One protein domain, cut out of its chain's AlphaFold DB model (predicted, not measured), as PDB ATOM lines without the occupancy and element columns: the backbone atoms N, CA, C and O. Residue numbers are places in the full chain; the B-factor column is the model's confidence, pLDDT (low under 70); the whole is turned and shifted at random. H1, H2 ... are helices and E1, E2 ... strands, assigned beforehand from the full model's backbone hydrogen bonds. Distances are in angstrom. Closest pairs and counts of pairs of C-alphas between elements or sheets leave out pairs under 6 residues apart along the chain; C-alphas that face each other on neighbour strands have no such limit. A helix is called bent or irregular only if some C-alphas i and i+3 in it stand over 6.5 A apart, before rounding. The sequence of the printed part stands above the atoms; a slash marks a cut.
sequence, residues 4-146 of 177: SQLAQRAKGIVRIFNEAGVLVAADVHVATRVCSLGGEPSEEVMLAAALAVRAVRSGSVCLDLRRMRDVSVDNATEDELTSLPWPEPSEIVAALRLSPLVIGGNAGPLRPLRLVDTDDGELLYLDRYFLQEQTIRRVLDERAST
ATOM      1  N   SER A   4       2.316  35.095 -30.833       68.94
ATOM      2  CA  SER A   4       2.427  33.638 -30.688       68.94
ATOM      3  C   SER A   4       2.385  32.862 -32.011       68.94
ATOM      4  O   SER A   4       2.718  31.676 -32.031       68.94
ATOM      5  N   GLN A   5       1.988  33.501 -33.114       75.50
ATOM      6  CA  GLN A   5       1.889  32.882 -34.438       75.50
ATOM      7  C   GLN A   5       3.142  33.099 -35.301       75.50
ATOM      8  O   GLN A   5       3.286  32.419 -36.317       75.50
ATOM      9  N   LEU A   6       4.065  33.974 -34.885       80.19
ATOM     10  CA  LEU A   6       5.325  34.227 -35.584       80.19
ATOM     11  C   LEU A   6       6.432  33.285 -35.087       80.19
ATOM     12  O   LEU A   6       6.780  33.248 -33.905       80.19
ATOM     13  N   ALA A   7       7.030  32.529 -36.002       81.69
ATOM     14  CA  ALA A   7       8.189  31.693 -35.733       81.69
ATOM     15  C   ALA A   7       9.462  32.550 -35.726       81.69
ATOM     16  O   ALA A   7      10.084  32.789 -36.758       81.69
ATOM     17  N   GLN A   8       9.911  32.954 -34.537       81.12
ATOM     18  CA  GLN A   8      11.082  33.832 -34.357       81.12
ATOM     19  C   GLN A   8      12.390  33.303 -34.976       81.12
ATOM     20  O   GLN A   8      13.316  34.071 -35.221       81.12
ATOM     21  N   ARG A   9      12.496  31.986 -35.201       80.25
ATOM     22  CA  ARG A   9      13.678  31.336 -35.795       80.25
ATOM     23  C   ARG A   9      13.507  30.966 -37.271       80.25
ATOM     24  O   ARG A   9      14.421  30.362 -37.829       80.25
ATOM     25  N   ALA A  10      12.371  31.298 -37.884       77.88
ATOM     26  CA  ALA A  10      12.154  31.073 -39.308       77.88
ATOM     27  C   ALA A  10      13.185  31.847 -40.141       77.88
ATOM     28  O   ALA A  10      13.636  32.930 -39.757       77.88
ATOM     29  N   LYS A  11      13.560  31.293 -41.293       82.25
ATOM     30  CA  LYS A  11      14.471  31.911 -42.265       82.25
ATOM     31  C   LYS A  11      13.958  31.653 -43.682       82.25
ATOM     32  O   LYS A  11      13.069  30.823 -43.857       82.25
ATOM     33  N   GLY A  12      14.533  32.365 -44.651       90.31
ATOM     34  CA  GLY A  12      14.272  32.147 -46.073       90.31
ATOM     35  C   GLY A  12      12.797  32.290 -46.436       90.31
ATOM     36  O   GLY A  12      12.059  33.051 -45.800       90.31
ATOM     37  N   ILE A  13      12.369  31.517 -47.430       92.69
ATOM     38  CA  ILE A  13      11.003  31.565 -47.959       92.69
ATOM     39  C   ILE A  13       9.932  31.308 -46.887       92.69
ATOM     40  O   ILE A  13       8.940  32.024 -46.803       92.69
ATOM     41  N   VAL A  14      10.155  30.361 -45.973       92.00
ATOM     42  CA  VAL A  14       9.165  29.981 -44.951       92.00
ATOM     43  C   VAL A  14       8.885  31.127 -43.972       92.00
ATOM     44  O   VAL A  14       7.761  31.267 -43.487       92.00
ATOM     45  N   ARG A  15       9.880  31.986 -43.705       92.31
ATOM     46  CA  ARG A  15       9.686  33.193 -42.890       92.31
ATOM     47  C   ARG A  15       8.755  34.191 -43.573       92.31
ATOM     48  O   ARG A  15       7.858  34.697 -42.910       92.31
ATOM     49  N   ILE A  16       8.946  34.430 -44.870       92.81
ATOM     50  CA  ILE A  16       8.125  35.366 -45.655       92.81
ATOM     51  C   ILE A  16       6.654  34.941 -45.587       92.81
ATOM     52  O   ILE A  16       5.779  35.738 -45.262       92.81
ATOM     53  N   PHE A  17       6.389  33.650 -45.790       92.19
ATOM     54  CA  PHE A  17       5.040  33.090 -45.727       92.19
ATOM     55  C   PHE A  17       4.442  33.104 -44.311       92.19
ATOM     56  O   PHE A  17       3.225  33.203 -44.157       92.19
ATOM     57  N   ASN A  18       5.268  33.023 -43.265       91.94
ATOM     58  CA  ASN A  18       4.801  33.154 -41.886       91.94
ATOM     59  C   ASN A  18       4.487  34.607 -41.500       91.94
ATOM     60  O   ASN A  18       3.474  34.849 -40.851       91.94
ATOM     61  N   GLU A  19       5.303  35.570 -41.928       89.81
ATOM     62  CA  GLU A  19       5.054  37.003 -41.717       89.81
ATOM     63  C   GLU A  19       3.824  37.495 -42.494       89.81
ATOM     64  O   GLU A  19       3.087  38.343 -41.997       89.81
ATOM     65  N   ALA A  20       3.545  36.898 -43.655       87.69
ATOM     66  CA  ALA A  20       2.316  37.115 -44.417       87.69
ATOM     67  C   ALA A  20       1.089  36.376 -43.845       87.69
ATOM     68  O   ALA A  20      -0.016  36.502 -44.362       87.69
ATOM     69  N   GLY A  21       1.270  35.572 -42.793       87.62
ATOM     70  CA  GLY A  21       0.192  34.840 -42.132       87.62
ATOM     71  C   GLY A  21      -0.315  33.603 -42.876       87.62
ATOM     72  O   GLY A  21      -1.238  32.973 -42.372       87.62
ATOM     73  N   VAL A  22       0.281  33.217 -44.014       90.19
ATOM     74  CA  VAL A  22      -0.045  31.971 -44.743       90.19
ATOM     75  C   VAL A  22       0.272  30.745 -43.893       90.19
ATOM     76  O   VAL A  22      -0.506  29.793 -43.808       90.19
ATOM     77  N   LEU A  23       1.424  30.795 -43.231       92.12
ATOM     78  CA  LEU A  23       1.874  29.795 -42.276       92.12
ATOM     79  C   LEU A  23       1.802  30.377 -40.870       92.12
ATOM     80  O   LEU A  23       2.064  31.561 -40.664       92.12
ATOM     81  N   VAL A  24       1.538  29.536 -39.875       91.94
ATOM     82  CA  VAL A  24       1.742  29.906 -38.467       91.94
ATOM     83  C   VAL A  24       2.949  29.176 -37.890       91.94
ATOM     84  O   VAL A  24       3.445  28.202 -38.458       91.94
ATOM     85  N   ALA A  25       3.395  29.601 -36.708       92.62
ATOM     86  CA  ALA A  25       4.580  29.057 -36.052       92.62
ATOM     87  C   ALA A  25       4.589  27.521 -35.940       92.62
ATOM     88  O   ALA A  25       5.645  26.904 -36.057       92.62
ATOM     89  N   ALA A  26       3.426  26.893 -35.746       92.12
ATOM     90  CA  ALA A  26       3.313  25.438 -35.704       92.12
ATOM     91  C   ALA A  26       3.722  24.774 -37.032       92.12
ATOM     92  O   ALA A  26       4.484  23.809 -37.011       92.12
ATOM     93  N   ASP A  27       3.273  25.312 -38.169       95.06
ATOM     94  CA  ASP A  27       3.579  24.776 -39.502       95.06
ATOM     95  C   ASP A  27       5.082  24.870 -39.772       95.06
ATOM     96  O   ASP A  27       5.734  23.889 -40.139       95.06
ATOM     97  N   VAL A  28       5.651  26.040 -39.466       95.69
ATOM     98  CA  VAL A  28       7.079  26.325 -39.614       95.69
ATOM     99  C   VAL A  28       7.931  25.417 -38.732       95.69
ATOM    100  O   VAL A  28       8.921  24.855 -39.200       95.69
ATOM    101  N   HIS A  29       7.577  25.254 -37.454       95.44
ATOM    102  CA  HIS A  29       8.369  24.448 -36.525       95.44
ATOM    103  C   HIS A  29       8.366  22.966 -36.899       95.44
ATOM    104  O   HIS A  29       9.415  22.323 -36.818       95.44
ATOM    105  N   VAL A  30       7.222  22.428 -37.332       95.81
ATOM    106  CA  VAL A  30       7.143  21.037 -37.792       95.81
ATOM    107  C   VAL A  30       7.988  20.855 -39.051       95.81
ATOM    108  O   VAL A  30       8.854  19.980 -39.060       95.81
ATOM    109  N   ALA A  31       7.820  21.709 -40.064       96.50
ATOM    110  CA  ALA A  31       8.594  21.635 -41.302       96.50
ATOM    111  C   ALA A  31      10.104  21.761 -41.051       96.50
ATOM    112  O   ALA A  31      10.877  20.915 -41.495       96.50
ATOM    113  N   THR A  32      10.517  22.747 -40.248       95.75
ATOM    114  CA  THR A  32      11.923  22.949 -39.859       95.75
ATOM    115  C   THR A  32      12.491  21.706 -39.178       95.75
ATOM    116  O   THR A  32      13.600  21.269 -39.491       95.75
ATOM    117  N   ARG A  33      11.740  21.110 -38.242       94.62
ATOM    118  CA  ARG A  33      12.199  19.925 -37.511       94.62
ATOM    119  C   ARG A  33      12.322  18.711 -38.425       94.62
ATOM    120  O   ARG A  33      13.311  17.992 -38.322       94.62
ATOM    121  N   VAL A  34      11.339  18.488 -39.294       94.38
ATOM    122  CA  VAL A  34      11.341  17.377 -40.250       94.38
ATOM    123  C   VAL A  34      12.501  17.519 -41.235       94.38
ATOM    124  O   VAL A  34      13.269  16.571 -41.386       94.38
ATOM    125  N   CYS A  35      12.698  18.705 -41.815       94.69
ATOM    126  CA  CYS A  35      13.809  18.967 -42.731       94.69
ATOM    127  C   CYS A  35      15.164  18.774 -42.043       94.69
ATOM    128  O   CYS A  35      16.034  18.084 -42.566       94.69
ATOM    129  N   SER A  36      15.324  19.300 -40.824       93.69
ATOM    130  CA  SER A  36      16.563  19.145 -40.054       93.69
ATOM    131  C   SER A  36      16.878  17.685 -39.719       93.69
ATOM    132  O   SER A  36      18.041  17.299 -39.785       93.69
ATOM    133  N   LEU A  37      15.877  16.877 -39.355       93.00
ATOM    134  CA  LEU A  37      16.078  15.457 -39.048       93.00
ATOM    135  C   LEU A  37      16.335  14.614 -40.302       93.00
ATOM    136  O   LEU A  37      17.104  13.660 -40.239       93.00
ATOM    137  N   GLY A  38      15.693  14.953 -41.421       93.06
ATOM    138  CA  GLY A  38      15.865  14.257 -42.695       93.06
ATOM    139  C   GLY A  38      17.074  14.715 -43.510       93.06
ATOM    140  O   GLY A  38      17.407  14.069 -44.499       93.06
ATOM    141  N   GLY A  39      17.742  15.799 -43.101       93.62
ATOM    142  CA  GLY A  39      18.860  16.382 -43.841       93.62
ATOM    143  C   GLY A  39      18.433  17.043 -45.153       93.62
ATOM    144  O   GLY A  39      19.169  16.962 -46.129       93.62
ATOM    145  N   GLU A  40      17.250  17.659 -45.186       95.69
ATOM    146  CA  GLU A  40      16.712  18.362 -46.355       95.69
ATOM    147  C   GLU A  40      17.238  19.807 -46.434       95.69
ATOM    148  O   GLU A  40      16.968  20.587 -45.511       95.69
ATOM    149  N   PRO A  41      17.967  20.183 -47.502       93.44
ATOM    150  CA  PRO A  41      18.464  21.545 -47.682       93.44
ATOM    151  C   PRO A  41      17.542  22.479 -48.486       93.44
ATOM    152  O   PRO A  41      17.743  23.689 -48.412       93.44
ATOM    153  N   SER A  42      16.593  21.965 -49.277       96.06
ATOM    154  CA  SER A  42      15.770  22.777 -50.186       96.06
ATOM    155  C   SER A  42      14.741  23.610 -49.425       96.06
ATOM    156  O   SER A  42      13.948  23.101 -48.626       96.06
ATOM    157  N   GLU A  43      14.725  24.912 -49.716       95.12
ATOM    158  CA  GLU A  43      13.717  25.828 -49.186       95.12
ATOM    159  C   GLU A  43      12.329  25.542 -49.782       95.12
ATOM    160  O   GLU A  43      11.326  25.642 -49.076       95.12
ATOM    161  N   GLU A  44      12.269  25.105 -51.041       95.75
ATOM    162  CA  GLU A  44      11.052  24.699 -51.748       95.75
ATOM    163  C   GLU A  44      10.401  23.483 -51.080       95.75
ATOM    164  O   GLU A  44       9.199  23.487 -50.802       95.75
ATOM    165  N   VAL A  45      11.199  22.461 -50.749       97.75
ATOM    166  CA  VAL A  45      10.714  21.281 -50.018       97.75
ATOM    167  C   VAL A  45      10.268  21.663 -48.607       97.75
ATOM    168  O   VAL A  45       9.236  21.179 -48.135       97.75
ATOM    169  N   MET A  46      10.998  22.555 -47.929       97.62
ATOM    170  CA  MET A  46      10.607  23.033 -46.602       97.62
ATOM    171  C   MET A  46       9.276  23.795 -46.635       97.62
ATOM    172  O   MET A  46       8.431  23.580 -45.761       97.62
ATOM    173  N   LEU A  47       9.060  24.647 -47.643       97.31
ATOM    174  CA  LEU A  47       7.790  25.338 -47.855       97.31
ATOM    175  C   LEU A  47       6.660  24.341 -48.115       97.31
ATOM    176  O   LEU A  47       5.624  24.416 -47.455       97.31
ATOM    177  N   ALA A  48       6.867  23.375 -49.010       97.94
ATOM    178  CA  ALA A  48       5.877  22.346 -49.316       97.94
ATOM    179  C   ALA A  48       5.512  21.517 -48.073       97.94
ATOM    180  O   ALA A  48       4.336  21.259 -47.816       97.94
ATOM    181  N   ALA A  49       6.499  21.166 -47.241       98.06
ATOM    182  CA  ALA A  49       6.268  20.490 -45.969       98.06
ATOM    183  C   ALA A  49       5.439  21.351 -45.000       98.06
ATOM    184  O   ALA A  49       4.516  20.842 -44.363       98.06
ATOM    185  N   ALA A  50       5.730  22.651 -44.896       97.38
ATOM    186  CA  ALA A  50       4.970  23.566 -44.045       97.38
ATOM    187  C   ALA A  50       3.522  23.732 -44.533       97.38
ATOM    188  O   ALA A  50       2.592  23.671 -43.729       97.38
ATOM    189  N   LEU A  51       3.320  23.861 -45.846       97.00
ATOM    190  CA  LEU A  51       1.995  23.929 -46.465       97.00
ATOM    191  C   LEU A  51       1.213  22.623 -46.290       97.00
ATOM    192  O   LEU A  51       0.018  22.669 -46.015       97.00
ATOM    193  N   ALA A  52       1.867  21.459 -46.352       97.62
ATOM    194  CA  ALA A  52       1.221  20.177 -46.072       97.62
ATOM    195  C   ALA A  52       0.766  20.066 -44.606       97.62
ATOM    196  O   ALA A  52      -0.348  19.619 -44.333       97.62
ATOM    197  N   VAL A  53       1.584  20.526 -43.649       97.00
ATOM    198  CA  VAL A  53       1.184  20.610 -42.231       97.00
ATOM    199  C   VAL A  53      -0.002  21.561 -42.057       97.00
ATOM    200  O   VAL A  53      -0.953  21.236 -41.339       97.00
ATOM    201  N   ARG A  54       0.024  22.710 -42.739       95.06
ATOM    202  CA  ARG A  54      -1.068  23.685 -42.725       95.06
ATOM    203  C   ARG A  54      -2.360  23.088 -43.282       95.06
ATOM    204  O   ARG A  54      -3.378  23.169 -42.602       95.06
ATOM    205  N   ALA A  55      -2.310  22.449 -44.452       95.19
ATOM    206  CA  ALA A  55      -3.456  21.801 -45.093       95.19
ATOM    207  C   ALA A  55      -4.109  20.774 -44.157       95.19
ATOM    208  O   ALA A  55      -5.316  20.815 -43.925       95.19
ATOM    209  N   VAL A  56      -3.294  19.933 -43.512       95.25
ATOM    210  CA  VAL A  56      -3.760  18.967 -42.509       95.25
ATOM    211  C   VAL A  56      -4.478  19.636 -41.339       95.25
ATOM    212  O   VAL A  56      -5.540  19.191 -40.904       95.25
ATOM    213  N   ARG A  57      -3.918  20.727 -40.817       92.62
ATOM    214  CA  ARG A  57      -4.533  21.478 -39.715       92.62
ATOM    215  C   ARG A  57      -5.826  22.184 -40.117       92.62
ATOM    216  O   ARG A  57      -6.653  22.431 -39.244       92.62
ATOM    217  N   SER A  58      -5.990  22.490 -41.400       91.62
ATOM    218  CA  SER A  58      -7.211  23.056 -41.976       91.62
ATOM    219  C   SER A  58      -8.257  21.992 -42.346       91.62
ATOM    220  O   SER A  58      -9.334  22.343 -42.813       91.62
ATOM    221  N   GLY A  59      -7.977  20.704 -42.106       92.50
ATOM    222  CA  GLY A  59      -8.922  19.601 -42.314       92.50
ATOM    223  C   GLY A  59      -8.719  18.802 -43.602       92.50
ATOM    224  O   GLY A  59      -9.452  17.842 -43.831       92.50
ATOM    225  N   SER A  60      -7.725  19.143 -44.425       94.69
ATOM    226  CA  SER A  60      -7.319  18.319 -45.569       94.69
ATOM    227  C   SER A  60      -6.497  17.105 -45.111       94.69
ATOM    228  O   SER A  60      -6.003  17.052 -43.988       94.69
ATOM    229  N   VAL A  61      -6.322  16.106 -45.977       95.31
ATOM    230  CA  VAL A  61      -5.446  14.943 -45.701       95.31
ATOM    231  C   VAL A  61      -4.089  15.085 -46.401       95.31
ATOM    232  O   VAL A  61      -3.070  14.591 -45.913       95.31
ATOM    233  N   CYS A  62      -4.068  15.810 -47.515       96.81
ATOM    234  CA  CYS A  62      -2.899  16.110 -48.329       96.81
ATOM    235  C   CYS A  62      -2.937  17.557 -48.828       96.81
ATOM    236  O   CYS A  62      -3.927  18.273 -48.660       96.81
ATOM    237  N   LEU A  63      -1.831  17.967 -49.436       97.44
ATOM    238  CA  LEU A  63      -1.675  19.197 -50.192       97.44
ATOM    239  C   LEU A  63      -1.708  18.871 -51.687       97.44
ATOM    240  O   LEU A  63      -0.871  18.104 -52.155       97.44
ATOM    241  N   ASP A  64      -2.609  19.501 -52.432       96.44
ATOM    242  CA  ASP A  64      -2.512  19.571 -53.891       96.44
ATOM    243  C   ASP A  64      -1.466  20.628 -54.268       96.44
ATOM    244  O   ASP A  64      -1.639  21.818 -53.990       96.44
ATOM    245  N   LEU A  65      -0.362  20.197 -54.882       96.25
ATOM    246  CA  LEU A  65       0.753  21.083 -55.223       96.25
ATOM    247  C   LEU A  65       0.400  22.084 -56.331       96.25
ATOM    248  O   LEU A  65       0.973  23.173 -56.363       96.25
ATOM    249  N   ARG A  66      -0.571  21.778 -57.200       92.88
ATOM    250  CA  ARG A  66      -1.054  22.707 -58.241       92.88
ATOM    251  C   ARG A  66      -1.940  23.798 -57.652       92.88
ATOM    252  O   ARG A  66      -2.020  24.893 -58.202       92.88
ATOM    253  N   ARG A  67      -2.566  23.507 -56.511       90.62
ATOM    254  CA  ARG A  67      -3.480  24.398 -55.786       90.62
ATOM    255  C   ARG A  67      -2.923  24.869 -54.448       90.62
ATOM    256  O   ARG A  67      -3.668  25.321 -53.587       90.62
ATOM    257  N   MET A  68      -1.605  24.817 -54.258       90.69
ATOM    258  CA  MET A  68      -0.981  25.170 -52.977       90.69
ATOM    259  C   MET A  68      -1.247  26.616 -52.523       90.69
ATOM    260  O   MET A  68      -1.167  26.912 -51.333       90.69
ATOM    261  N   ARG A  69      -1.604  27.503 -53.462       88.94
ATOM    262  CA  ARG A  69      -2.001  28.894 -53.198       88.94
ATOM    263  C   ARG A  69      -3.359  29.001 -52.493       88.94
ATOM    264  O   ARG A  69      -3.582  29.962 -51.763       88.94
ATOM    265  N   ASP A  70      -4.209  27.984 -52.633       86.00
ATOM    266  CA  ASP A  70      -5.554  27.922 -52.050       86.00
ATOM    267  C   ASP A  70      -5.525  27.545 -50.556       86.00
ATOM    268  O   ASP A  70      -6.537  27.630 -49.868       86.00
ATOM    269  N   VAL A  71      -4.364  27.148 -50.017       78.69
ATOM    270  CA  VAL A  71      -4.180  26.746 -48.603       78.69
ATOM    271  C   VAL A  71      -4.161  27.959 -47.645       78.69
ATOM    272  O   VAL A  71      -3.840  27.848 -46.457       78.69
ATOM    273  N   SER A  72      -4.517  29.139 -48.154       68.25
ATOM    274  CA  SER A  72      -4.428  30.426 -47.473       68.25
ATOM    275  C   SER A  72      -5.489  30.629 -46.377       68.25
ATOM    276  O   SER A  72      -6.325  29.776 -46.084       68.25
ATOM    277  N   VAL A  73      -5.339  31.732 -45.644       62.75
ATOM    278  CA  VAL A  73      -5.910  31.965 -44.309       62.75
ATOM    279  C   VAL A  73      -6.992  33.030 -44.371       62.75
ATOM    280  O   VAL A  73      -6.874  33.974 -45.141       62.75
ATOM    281  N   ASP A  74      -7.955  32.944 -43.454       58.06
ATOM    282  CA  ASP A  74      -9.096  33.854 -43.257       58.06
ATOM    283  C   ASP A  74      -8.764  35.361 -43.106       58.06
ATOM    284  O   ASP A  74      -9.677  36.167 -42.954       58.06
ATOM    285  N   ASN A  75      -7.484  35.765 -43.087       60.12
ATOM    286  CA  ASN A  75      -7.044  37.121 -42.719       60.12
ATOM    287  C   ASN A  75      -6.060  37.793 -43.697       60.12
ATOM    288  O   ASN A  75      -5.671  38.928 -43.427       60.12
ATOM    289  N   ALA A  76      -5.617  37.121 -44.766       67.56
ATOM    290  CA  ALA A  76      -4.752  37.732 -45.783       67.56
ATOM    291  C   ALA A  76      -5.597  38.148 -46.992       67.56
ATOM    292  O   ALA A  76      -6.478  37.402 -47.418       67.56
ATOM    293  N   THR A  77      -5.338  39.333 -47.539       73.62
ATOM    294  CA  THR A  77      -6.000  39.772 -48.772       73.62
ATOM    295  C   THR A  77      -5.437  39.027 -49.983       73.62
ATOM    296  O   THR A  77      -4.293  38.569 -49.986       73.62
ATOM    297  N   GLU A  78      -6.237  38.903 -51.039       74.75
ATOM    298  CA  GLU A  78      -5.827  38.222 -52.273       74.75
ATOM    299  C   GLU A  78      -4.617  38.909 -52.938       74.75
ATOM    300  O   GLU A  78      -3.708  38.235 -53.433       74.75
ATOM    301  N   ASP A  79      -4.533  40.239 -52.844       78.25
ATOM    302  CA  ASP A  79      -3.393  41.026 -53.328       78.25
ATOM    303  C   ASP A  79      -2.099  40.704 -52.559       78.25
ATOM    304  O   ASP A  79      -1.040  40.514 -53.164       78.25
ATOM    305  N   GLU A  80      -2.175  40.578 -51.229       78.81
ATOM    306  CA  GLU A  80      -1.025  40.193 -50.400       78.81
ATOM    307  C   GLU A  80      -0.535  38.790 -50.762       78.81
ATOM    308  O   GLU A  80       0.667  38.591 -50.948       78.81
ATOM    309  N   LEU A  81      -1.450  37.832 -50.938       80.06
ATOM    310  CA  LEU A  81      -1.119  36.451 -51.297       80.06
ATOM    311  C   LEU A  81      -0.468  36.340 -52.676       80.06
ATOM    312  O   LEU A  81       0.460  35.547 -52.853       80.06
ATOM    313  N   THR A  82      -0.934  37.135 -53.637       83.31
ATOM    314  CA  THR A  82      -0.411  37.141 -55.011       83.31
ATOM    315  C   THR A  82       0.993  37.747 -55.083       83.31
ATOM    316  O   THR A  82       1.782  37.372 -55.946       83.31
ATOM    317  N   SER A  83       1.334  38.646 -54.153       87.06
ATOM    318  CA  SER A  83       2.657  39.282 -54.076       87.06
ATOM    319  C   SER A  83       3.756  38.393 -53.477       87.06
ATOM    320  O   SER A  83       4.940  38.720 -53.583       87.06
ATOM    321  N   LEU A  84       3.387  37.275 -52.840       91.12
ATOM    322  CA  LEU A  84       4.347  36.368 -52.218       91.12
ATOM    323  C   LEU A  84       5.197  35.635 -53.262       91.12
ATOM    324  O   LEU A  84       4.706  35.319 -54.348       91.12
ATOM    325  N   PRO A  85       6.459  35.303 -52.930       93.31
ATOM    326  CA  PRO A  85       7.372  34.614 -53.834       93.31
ATOM    327  C   PRO A  85       7.026  33.121 -53.919       93.31
ATOM    328  O   PRO A  85       7.773  32.271 -53.443       93.31
ATOM    329  N   TRP A  86       5.860  32.795 -54.476       93.25
ATOM    330  CA  TRP A  86       5.441  31.419 -54.724       93.25
ATOM    331  C   TRP A  86       6.380  30.762 -55.741       93.25
ATOM    332  O   TRP A  86       6.462  31.261 -56.865       93.25
ATOM    333  N   PRO A  87       7.046  29.646 -55.394       94.19
ATOM    334  CA  PRO A  87       7.794  28.869 -56.373       94.19
ATOM    335  C   PRO A  87       6.847  28.268 -57.413       94.19
ATOM    336  O   PRO A  87       5.646  28.103 -57.158       94.19
ATOM    337  N   GLU A  88       7.384  27.885 -58.566       93.94
ATOM    338  CA  GLU A  88       6.581  27.165 -59.545       93.94
ATOM    339  C   GLU A  88       6.268  25.748 -59.028       93.94
ATOM    340  O   GLU A  88       7.173  25.054 -58.547       93.94
ATOM    341  N   PRO A  89       5.016  25.254 -59.139       94.62
ATOM    342  CA  PRO A  89       4.661  23.915 -58.662       94.62
ATOM    343  C   PRO A  89       5.573  22.813 -59.216       94.62
ATOM    344  O   PRO A  89       5.936  21.878 -58.505       94.62
ATOM    345  N   SER A  90       5.989  22.946 -60.478       95.00
ATOM    346  CA  SER A  90       6.883  21.986 -61.132       95.00
ATOM    347  C   SER A  90       8.286  21.933 -60.510       95.00
ATOM    348  O   SER A  90       8.865  20.850 -60.422       95.00
ATOM    349  N   GLU A  91       8.810  23.060 -60.017       95.88
ATOM    350  CA  GLU A  91      10.102  23.132 -59.325       95.88
ATOM    351  C   GLU A  91      10.027  22.428 -57.969       95.88
ATOM    352  O   GLU A  91      10.901  21.626 -57.631       95.88
ATOM    353  N   ILE A  92       8.933  22.646 -57.233       97.44
ATOM    354  CA  ILE A  92       8.670  21.963 -55.961       97.44
ATOM    355  C   ILE A  92       8.560  20.453 -56.179       97.44
ATOM    356  O   ILE A  92       9.188  19.680 -55.457       97.44
ATOM    357  N   VAL A  93       7.792  20.012 -57.180       98.06
ATOM    358  CA  VAL A  93       7.653  18.586 -57.516       98.06
ATOM    359  C   VAL A  93       9.011  17.976 -57.862       98.06
ATOM    360  O   VAL A  93       9.345  16.897 -57.365       98.06
ATOM    361  N   ALA A  94       9.820  18.660 -58.675       97.81
ATOM    362  CA  ALA A  94      11.158  18.195 -59.029       97.81
ATOM    363  C   ALA A  94      12.062  18.059 -57.790       97.81
ATOM    364  O   ALA A  94      12.722  17.030 -57.631       97.81
ATOM    365  N   ALA A  95      12.043  19.041 -56.886       98.06
ATOM    366  CA  ALA A  95      12.801  18.998 -55.639       98.06
ATOM    367  C   ALA A  95      12.316  17.871 -54.704       98.06
ATOM    368  O   ALA A  95      13.123  17.095 -54.191       98.06
ATOM    369  N   LEU A  96      10.998  17.701 -54.547       98.38
ATOM    370  CA  LEU A  96      10.395  16.641 -53.732       98.38
ATOM    371  C   LEU A  96      10.763  15.241 -54.227       98.38
ATOM    372  O   LEU A  96      11.032  14.359 -53.414       98.38
ATOM    373  N   ARG A  97      10.824  15.024 -55.545       97.81
ATOM    374  CA  ARG A  97      11.221  13.726 -56.123       97.81
ATOM    375  C   ARG A  97      12.660  13.330 -55.782       97.81
ATOM    376  O   ARG A  97      12.973  12.141 -55.784       97.81
ATOM    377  N   LEU A  98      13.518  14.301 -55.473       96.94
ATOM    378  CA  LEU A  98      14.910  14.090 -55.063       96.94
ATOM    379  C   LEU A  98      15.105  14.167 -53.539       96.94
ATOM    380  O   LEU A  98      16.175  13.825 -53.036       96.94
ATOM    381  N   SER A  99      14.083  14.605 -52.806       97.56
ATOM    382  CA  SER A  99      14.168  14.916 -51.384       97.56
ATOM    383  C   SER A  99      14.387  13.666 -50.522       97.56
ATOM    384  O   SER A  99      13.582  12.726 -50.595       97.56
ATOM    385  N   PRO A 100      15.363  13.664 -49.590       96.75
ATOM    386  CA  PRO A 100      15.477  12.612 -48.581       96.75
ATOM    387  C   PRO A 100      14.208  12.439 -47.728       96.75
ATOM    388  O   PRO A 100      14.007  11.363 -47.171       96.75
ATOM    389  N   LEU A 101      13.320  13.436 -47.652       97.62
ATOM    390  CA  LEU A 101      12.044  13.319 -46.936       97.62
ATOM    391  C   LEU A 101      11.022  12.429 -47.654       97.62
ATOM    392  O   LEU A 101      10.094  11.947 -47.004       97.62
ATOM    393  N   VAL A 102      11.190  12.214 -48.963       97.94
ATOM    394  CA  VAL A 102      10.305  11.399 -49.809       97.94
ATOM    395  C   VAL A 102      10.949  10.055 -50.143       97.94
ATOM    396  O   VAL A 102      10.301   9.013 -50.035       97.94
ATOM    397  N   ILE A 103      12.231  10.046 -50.520       96.12
ATOM    398  CA  ILE A 103      12.934   8.820 -50.941       96.12
ATOM    399  C   ILE A 103      13.729   8.145 -49.810       96.12
ATOM    400  O   ILE A 103      14.092   6.968 -49.926       96.12
ATOM    401  N   GLY A 104      13.897   8.815 -48.669       93.50
ATOM    402  CA  GLY A 104      14.798   8.406 -47.591       93.50
ATOM    403  C   GLY A 104      16.222   8.901 -47.855       93.50
ATOM    404  O   GLY A 104      16.621   9.081 -49.004       93.50
ATOM    405  N   GLY A 105      16.995   9.134 -46.796       87.88
ATOM    406  CA  GLY A 105      18.328   9.729 -46.903       87.88
ATOM    407  C   GLY A 105      19.381   9.025 -46.057       87.88
ATOM    408  O   GLY A 105      19.121   8.034 -45.377       87.88
ATOM    409  N   ASN A 106      20.590   9.586 -46.044       82.69
ATOM    410  CA  ASN A 106      21.708   9.046 -45.259       82.69
ATOM    411  C   ASN A 106      21.452   9.090 -43.743       82.69
ATOM    412  O   ASN A 106      22.022   8.293 -43.003       82.69
ATOM    413  N   ALA A 107      20.591  10.003 -43.281       78.19
ATOM    414  CA  ALA A 107      20.170  10.093 -41.883       78.19
ATOM    415  C   ALA A 107      19.231   8.945 -41.456       78.19
ATOM    416  O   ALA A 107      18.984   8.763 -40.264       78.19
ATOM    417  N   GLY A 108      18.713   8.162 -42.409       80.94
ATOM    418  CA  GLY A 108      17.872   6.999 -42.158       80.94
ATOM    419  C   GLY A 108      16.788   6.802 -43.223       80.94
ATOM    420  O   GLY A 108      16.522   7.688 -44.036       80.94
ATOM    421  N   PRO A 109      16.100   5.649 -43.199       86.00
ATOM    422  CA  PRO A 109      15.098   5.296 -44.203       86.00
ATOM    423  C   PRO A 109      13.754   6.015 -44.009       86.00
ATOM    424  O   PRO A 109      12.803   5.721 -44.730       86.00
ATOM    425  N   LEU A 110      13.634   6.893 -43.006       87.88
ATOM    426  CA  LEU A 110      12.382   7.576 -42.699       87.88
ATOM    427  C   LEU A 110      11.973   8.485 -43.859       87.88
ATOM    428  O   LEU A 110      12.762   9.297 -44.331       87.88
ATOM    429  N   ARG A 111      10.709   8.355 -44.268       95.81
ATOM    430  CA  ARG A 111      10.077   9.117 -45.350       95.81
ATOM    431  C   ARG A 111       8.859   9.842 -44.789       95.81
ATOM    432  O   ARG A 111       7.746   9.341 -44.907       95.81
ATOM    433  N   PRO A 112       9.056  10.945 -44.051       96.62
ATOM    434  CA  PRO A 112       7.955  11.658 -43.412       96.62
ATOM    435  C   PRO A 112       6.995  12.306 -44.419       96.62
ATOM    436  O   PRO A 112       5.872  12.639 -44.037       96.62
ATOM    437  N   LEU A 113       7.416  12.475 -45.675       98.31
ATOM    438  CA  LEU A 113       6.593  12.972 -46.768       98.31
ATOM    439  C   LEU A 113       6.345  11.873 -47.799       98.31
ATOM    440  O   LEU A 113       7.193  11.013 -48.040       98.31
ATOM    441  N   ARG A 114       5.192  11.945 -48.460       98.31
ATOM    442  CA  ARG A 114       4.868  11.087 -49.594       98.31
ATOM    443  C   ARG A 114       4.300  11.908 -50.734       98.31
ATOM    444  O   ARG A 114       3.269  12.552 -50.576       98.31
ATOM    445  N   LEU A 115       4.978  11.839 -51.870       98.50
ATOM    446  CA  LEU A 115       4.501  12.379 -53.131       98.50
ATOM    447  C   LEU A 115       3.721  11.289 -53.872       98.50
ATOM    448  O   LEU A 115       4.211  10.164 -53.999       98.50
ATOM    449  N   VAL A 116       2.515  11.614 -54.323       98.00
ATOM    450  CA  VAL A 116       1.645  10.719 -55.091       98.00
ATOM    451  C   VAL A 116       1.242  11.431 -56.373       98.00
ATOM    452  O   VAL A 116       0.640  12.500 -56.319       98.00
ATOM    453  N   ASP A 117       1.568  10.839 -57.518       97.00
ATOM    454  CA  ASP A 117       1.091  11.319 -58.812       97.00
ATOM    455  C   ASP A 117      -0.348  10.815 -59.039       97.00
ATOM    456  O   ASP A 117      -0.631   9.624 -58.869       97.00
ATOM    457  N   THR A 118      -1.257  11.716 -59.409       95.31
ATOM    458  CA  THR A 118      -2.646  11.407 -59.784       95.31
ATOM    459  C   THR A 118      -2.972  12.017 -61.147       95.31
ATOM    460  O   THR A 118      -2.226  12.870 -61.633       95.31
ATOM    461  N   ASP A 119      -4.092  11.618 -61.751       94.25
ATOM    462  CA  ASP A 119      -4.545  12.189 -63.029       94.25
ATOM    463  C   ASP A 119      -4.821  13.703 -62.921       94.25
ATOM    464  O   ASP A 119      -4.564  14.458 -63.862       94.25
ATOM    465  N   ASP A 120      -5.257  14.164 -61.744       90.69
ATOM    466  CA  ASP A 120      -5.568  15.570 -61.468       90.69
ATOM    467  C   ASP A 120      -4.339  16.382 -61.017       90.69
ATOM    468  O   ASP A 120      -4.320  17.613 -61.126       90.69
ATOM    469  N   GLY A 121      -3.271  15.705 -60.583       93.19
ATOM    470  CA  GLY A 121      -1.998  16.315 -60.211       93.19
ATOM    471  C   GLY A 121      -1.261  15.651 -59.060       93.19
ATOM    472  O   GLY A 121      -1.623  14.585 -58.564       93.19
ATOM    473  N   GLU A 122      -0.164  16.280 -58.662       97.50
ATOM    474  CA  GLU A 122       0.740  15.785 -57.638       97.50
ATOM    475  C   GLU A 122       0.244  16.158 -56.234       97.50
ATOM    476  O   GLU A 122       0.145  17.334 -55.875       97.50
ATOM    477  N   LEU A 123      -0.027  15.138 -55.421       98.12
ATOM    478  CA  LEU A 123      -0.452  15.288 -54.035       98.12
ATOM    479  C   LEU A 123       0.715  15.029 -53.084       98.12
ATOM    480  O   LEU A 123       1.410  14.013 -53.179       98.12
ATOM    481  N   LEU A 124       0.902  15.926 -52.119       98.56
ATOM    482  CA  LEU A 124       1.880  15.787 -51.049       98.56
ATOM    483  C   LEU A 124       1.186  15.456 -49.728       98.56
ATOM    484  O   LEU A 124       0.394  16.232 -49.197       98.56
ATOM    485  N   TYR A 125       1.543  14.313 -49.159       98.56
ATOM    486  CA  TYR A 125       1.053  13.856 -47.869       98.56
ATOM    487  C   TYR A 125       2.151  13.943 -46.815       98.56
ATOM    488  O   TYR A 125       3.321  13.664 -47.081       98.56
ATOM    489  N   LEU A 126       1.744  14.195 -45.572       98.12
ATOM    490  CA  LEU A 126       2.484  13.676 -44.428       98.12
ATOM    491  C   LEU A 126       2.251  12.159 -44.378       98.12
ATOM    492  O   LEU A 126       1.101  11.721 -44.364       98.12
ATOM    493  N   ASP A 127       3.310  11.350 -44.322       97.06
ATOM    494  CA  ASP A 127       3.211   9.889 -44.507       97.06
ATOM    495  C   ASP A 127       2.230   9.227 -43.526       97.06
ATOM    496  O   ASP A 127       1.456   8.346 -43.898       97.06
ATOM    497  N   ARG A 128       2.151   9.744 -42.292       95.81
ATOM    498  CA  ARG A 128       1.154   9.315 -41.301       95.81
ATOM    499  C   ARG A 128      -0.283   9.400 -41.831       95.81
ATOM    500  O   ARG A 128      -1.059   8.477 -41.595       95.81
ATOM    501  N   TYR A 129      -0.640  10.495 -42.495       97.25
ATOM    502  CA  TYR A 129      -1.992  10.730 -43.004       97.25
ATOM    503  C   TYR A 129      -2.280   9.878 -44.239       97.25
ATOM    504  O   TYR A 129      -3.370   9.322 -44.350       97.25
ATOM    505  N   PHE A 130      -1.274   9.649 -45.088       97.69
ATOM    506  CA  PHE A 130      -1.390   8.683 -46.179       97.69
ATOM    507  C   PHE A 130      -1.671   7.264 -45.665       97.69
ATOM    508  O   PHE A 130      -2.575   6.590 -46.147       97.69
ATOM    509  N   LEU A 131      -0.939   6.797 -44.647       97.00
ATOM    510  CA  LEU A 131      -1.165   5.465 -44.072       97.00
ATOM    511  C   LEU A 131      -2.565   5.325 -43.454       97.00
ATOM    512  O   LEU A 131      -3.176   4.255 -43.537       97.00
ATOM    513  N   GLN A 132      -3.086   6.394 -42.850       96.75
ATOM    514  CA  GLN A 132      -4.454   6.429 -42.331       96.75
ATOM    515  C   GLN A 132      -5.487   6.327 -43.459       96.75
ATOM    516  O   GLN A 132      -6.391   5.495 -43.375       96.75
ATOM    517  N   GLU A 133      -5.319   7.094 -44.536       96.44
ATOM    518  CA  GLU A 133      -6.180   7.028 -45.722       96.44
ATOM    519  C   GLU A 133      -6.162   5.630 -46.359       96.44
ATOM    520  O   GLU A 133      -7.214   5.033 -46.589       96.44
ATOM    521  N   GLN A 134      -4.979   5.032 -46.519       96.88
ATOM    522  CA  GLN A 134      -4.832   3.673 -47.050       96.88
ATOM    523  C   GLN A 134      -5.463   2.604 -46.149       96.88
ATOM    524  O   GLN A 134      -5.934   1.576 -46.639       96.88
ATOM    525  N   THR A 135      -5.497   2.833 -44.835       97.12
ATOM    526  CA  THR A 135      -6.198   1.945 -43.899       97.12
ATOM    527  C   THR A 135      -7.703   1.994 -44.141       97.12
ATOM    528  O   THR A 135      -8.335   0.945 -44.243       97.12
ATOM    529  N   ILE A 136      -8.273   3.194 -44.289       96.94
ATOM    530  CA  ILE A 136      -9.698   3.368 -44.602       96.94
ATOM    531  C   ILE A 136     -10.023   2.723 -45.949       96.94
ATOM    532  O   ILE A 136     -10.971   1.944 -46.026       96.94
ATOM    533  N   ARG A 137      -9.205   2.982 -46.976       95.88
ATOM    534  CA  ARG A 137      -9.350   2.376 -48.303       95.88
ATOM    535  C   ARG A 137      -9.436   0.855 -48.215       95.88
ATOM    536  O   ARG A 137     -10.402   0.277 -48.692       95.88
ATOM    537  N   ARG A 138      -8.478   0.219 -47.533       96.75
ATOM    538  CA  ARG A 138      -8.467  -1.239 -47.360       96.75
ATOM    539  C   ARG A 138      -9.737  -1.746 -46.682       96.75
ATOM    540  O   ARG A 138     -10.325  -2.710 -47.151       96.75
ATOM    541  N   VAL A 139     -10.169  -1.099 -45.601       96.19
ATOM    542  CA  VAL A 139     -11.384  -1.502 -44.873       96.19
ATOM    543  C   VAL A 139     -12.626  -1.390 -45.761       96.19
ATOM    544  O   VAL A 139     -13.520  -2.232 -45.674       96.19
ATOM    545  N   LEU A 140     -12.705  -0.363 -46.609       96.06
ATOM    546  CA  LEU A 140     -13.804  -0.205 -47.560       96.06
ATOM    547  C   LEU A 140     -13.755  -1.260 -48.669       96.06
ATOM    548  O   LEU A 140     -14.793  -1.850 -48.957       96.06
ATOM    549  N   ASP A 141     -12.576  -1.548 -49.222       96.12
ATOM    550  CA  ASP A 141     -12.383  -2.592 -50.235       96.12
ATOM    551  C   ASP A 141     -12.769  -3.977 -49.680       96.12
ATOM    552  O   ASP A 141     -13.526  -4.721 -50.304       96.12
ATOM    553  N   GLU A 142     -12.322  -4.302 -48.462       94.44
ATOM    554  CA  GLU A 142     -12.684  -5.541 -47.765       94.44
ATOM    555  C   GLU A 142     -14.201  -5.636 -47.560       94.44
ATOM    556  O   GLU A 142     -14.809  -6.653 -47.895       94.44
ATOM    557  N   ARG A 143     -14.842  -4.563 -47.083       91.88
ATOM    558  CA  ARG A 143     -16.303  -4.524 -46.917       91.88
ATOM    559  C   ARG A 143     -17.049  -4.655 -48.240       91.88
ATOM    560  O   ARG A 143     -18.076  -5.318 -48.275       91.88
ATOM    561  N   ALA A 144     -16.555  -4.046 -49.313       93.31
ATOM    562  CA  ALA A 144     -17.172  -4.142 -50.631       93.31
ATOM    563  C   ALA A 144     -17.041  -5.552 -51.233       93.31
ATOM    564  O   ALA A 144     -17.888  -5.967 -52.021       93.31
ATOM    565  N   SER A 145     -16.010  -6.306 -50.839       92.62
ATOM    566  CA  SER A 145     -15.768  -7.666 -51.333       92.62
ATOM    567  C   SER A 145     -16.699  -8.731 -50.742       92.62
ATOM    568  O   SER A 145     -16.790  -9.834 -51.285       92.62
ATOM    569  N   THR A 146     -17.406  -8.426 -49.648       87.00
ATOM    570  CA  THR A 146     -18.286  -9.383 -48.966       87.00
ATOM    571  C   THR A 146     -19.612  -8.749 -48.576       87.00
ATOM    572  O   THR A 146     -19.642  -7.739 -47.880       87.00
TER     573      THR A 146
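What this domain is: This is residues 4 to 146 of the 177 residues of an uncharacterized protein of Rhodococcus sp. P27 (UniProt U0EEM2). A small three-stranded sheet, E1, E3 and E2, has helices H3 and H6 over one face, with the short H4 on that same side but beside the strands, and H1 and H2 packed on H3; from this well-packed body the end of the long helix H8, with residues 134 to 146, sticks out as an arm. H3 runs through the middle of the body, while H5 lies out at its rim and touches no helix. The printed part has 143 residues, with eight named helices and three named strands in the order H1 H2 H3 E1 H4 H5 H6 H7 E2 E3 H8; the sheet runs E1, E3, E2, all antiparallel, and the class is mostly helix. The whole is compact, with a radius of gyration of the C-alphas of 15.7 A and spans of 52 by 37 by 30 A, the arm included.

Where its parts are: The sheet is made of E1, residues 62 to 64, E3, residues 122 to 126 and 13.5 A long, and E2, residues 113 to 117 and 13.3 A long. H3 holds residues 43 to 57 and is 21.0 A long; H6 holds residues 89 to 98 and is 14.6 A long. H4, residues 65 to 71, is irregular, with C-alphas 66 and 69 lying 8.0 A apart. H7 is residues 100 to 103 and H5 residues 78 to 83. H1, residues 12 to 19, begins at C-alpha 12 at (14.272, 32.147, -46.073), and H2, residues 25 to 38, is 19.8 A long. H8, residues 127 to 145, is 26.7 A long, from C-alpha 127 at (3.211, 9.889, -44.507) to C-alpha 145 at (-15.768, -7.666, -51.333).

How they stand to each other: E3 is the inner strand. Beside it, E1 is antiparallel at 155 degrees, with N 63 and O 124 within hydrogen-bond range at 2.8 A. E2 and E3 form a hairpin, antiparallel at 157 degrees, with N 116 and O 123 at 2.9 A. H3 and H6 lie on the same face of the sheet, in two layers, helices over one face. H3 has a height over the sheet of 8.1 A and runs across the strands, at 64 degrees to E3 on the local plane. H6 lies over E3 and E2 at a height of 10.0 A. H4 is on the same face, its height of 4.3 A only just above the sheet's level. H8 only grazes the sheet, with residues 127 to 131. H3 is the hub and touches four helices. It touches H6 with residues 44 to 48 alone, about perpendicular at 78 degrees, the closest C-alphas being those of Glu 44 and Ile 92, 5.6 A apart. It touches H2 at a steep tilt of 52 degrees, opposite ways, closest at the C-alphas of Asp 27 and Ala 50, 4.9 A. It touches H1 at 33 degrees, a shallow tilt only just short of steep, closest at the C-alphas of Val 14 and Leu 47, 5.6 A. It touches H4 closest at the C-alphas of Ala 55 and Val 71, 6.1 A. H1 and H2, a helical hairpin, only just touch, with 3 pairs of C-alphas within 8 A, the closest those of Val 14 and Val 28, 6.8 A. H7 touches H2, closest at the C-alphas of Gly 38 and Leu 101, 5.8 A. H5 is close to H4 but not clearly touching, at 7.8 A between the C-alphas of Arg 69 and Leu 81. Every O i to N i+4 pair is within hydrogen-bond range in H2, H3, H5 and H8; H1 has 3 of 4, H6 5 of 6, and H4 0 of 3, with 2 of 4 O i to N i+3 pairs; H7 is too short for an O i to N i+4 pair.

The domain as a whole: The two C-alphas farthest apart are those of Gln 8 and Thr 146, 54.3 A. Without residues 134 to 146, which stand free, the body spans 39 by 35 by 27 A. The printed part has no cut and no long link. Its mean pLDDT is 91.6; residue 4 and residues 72 to 76 are under 70.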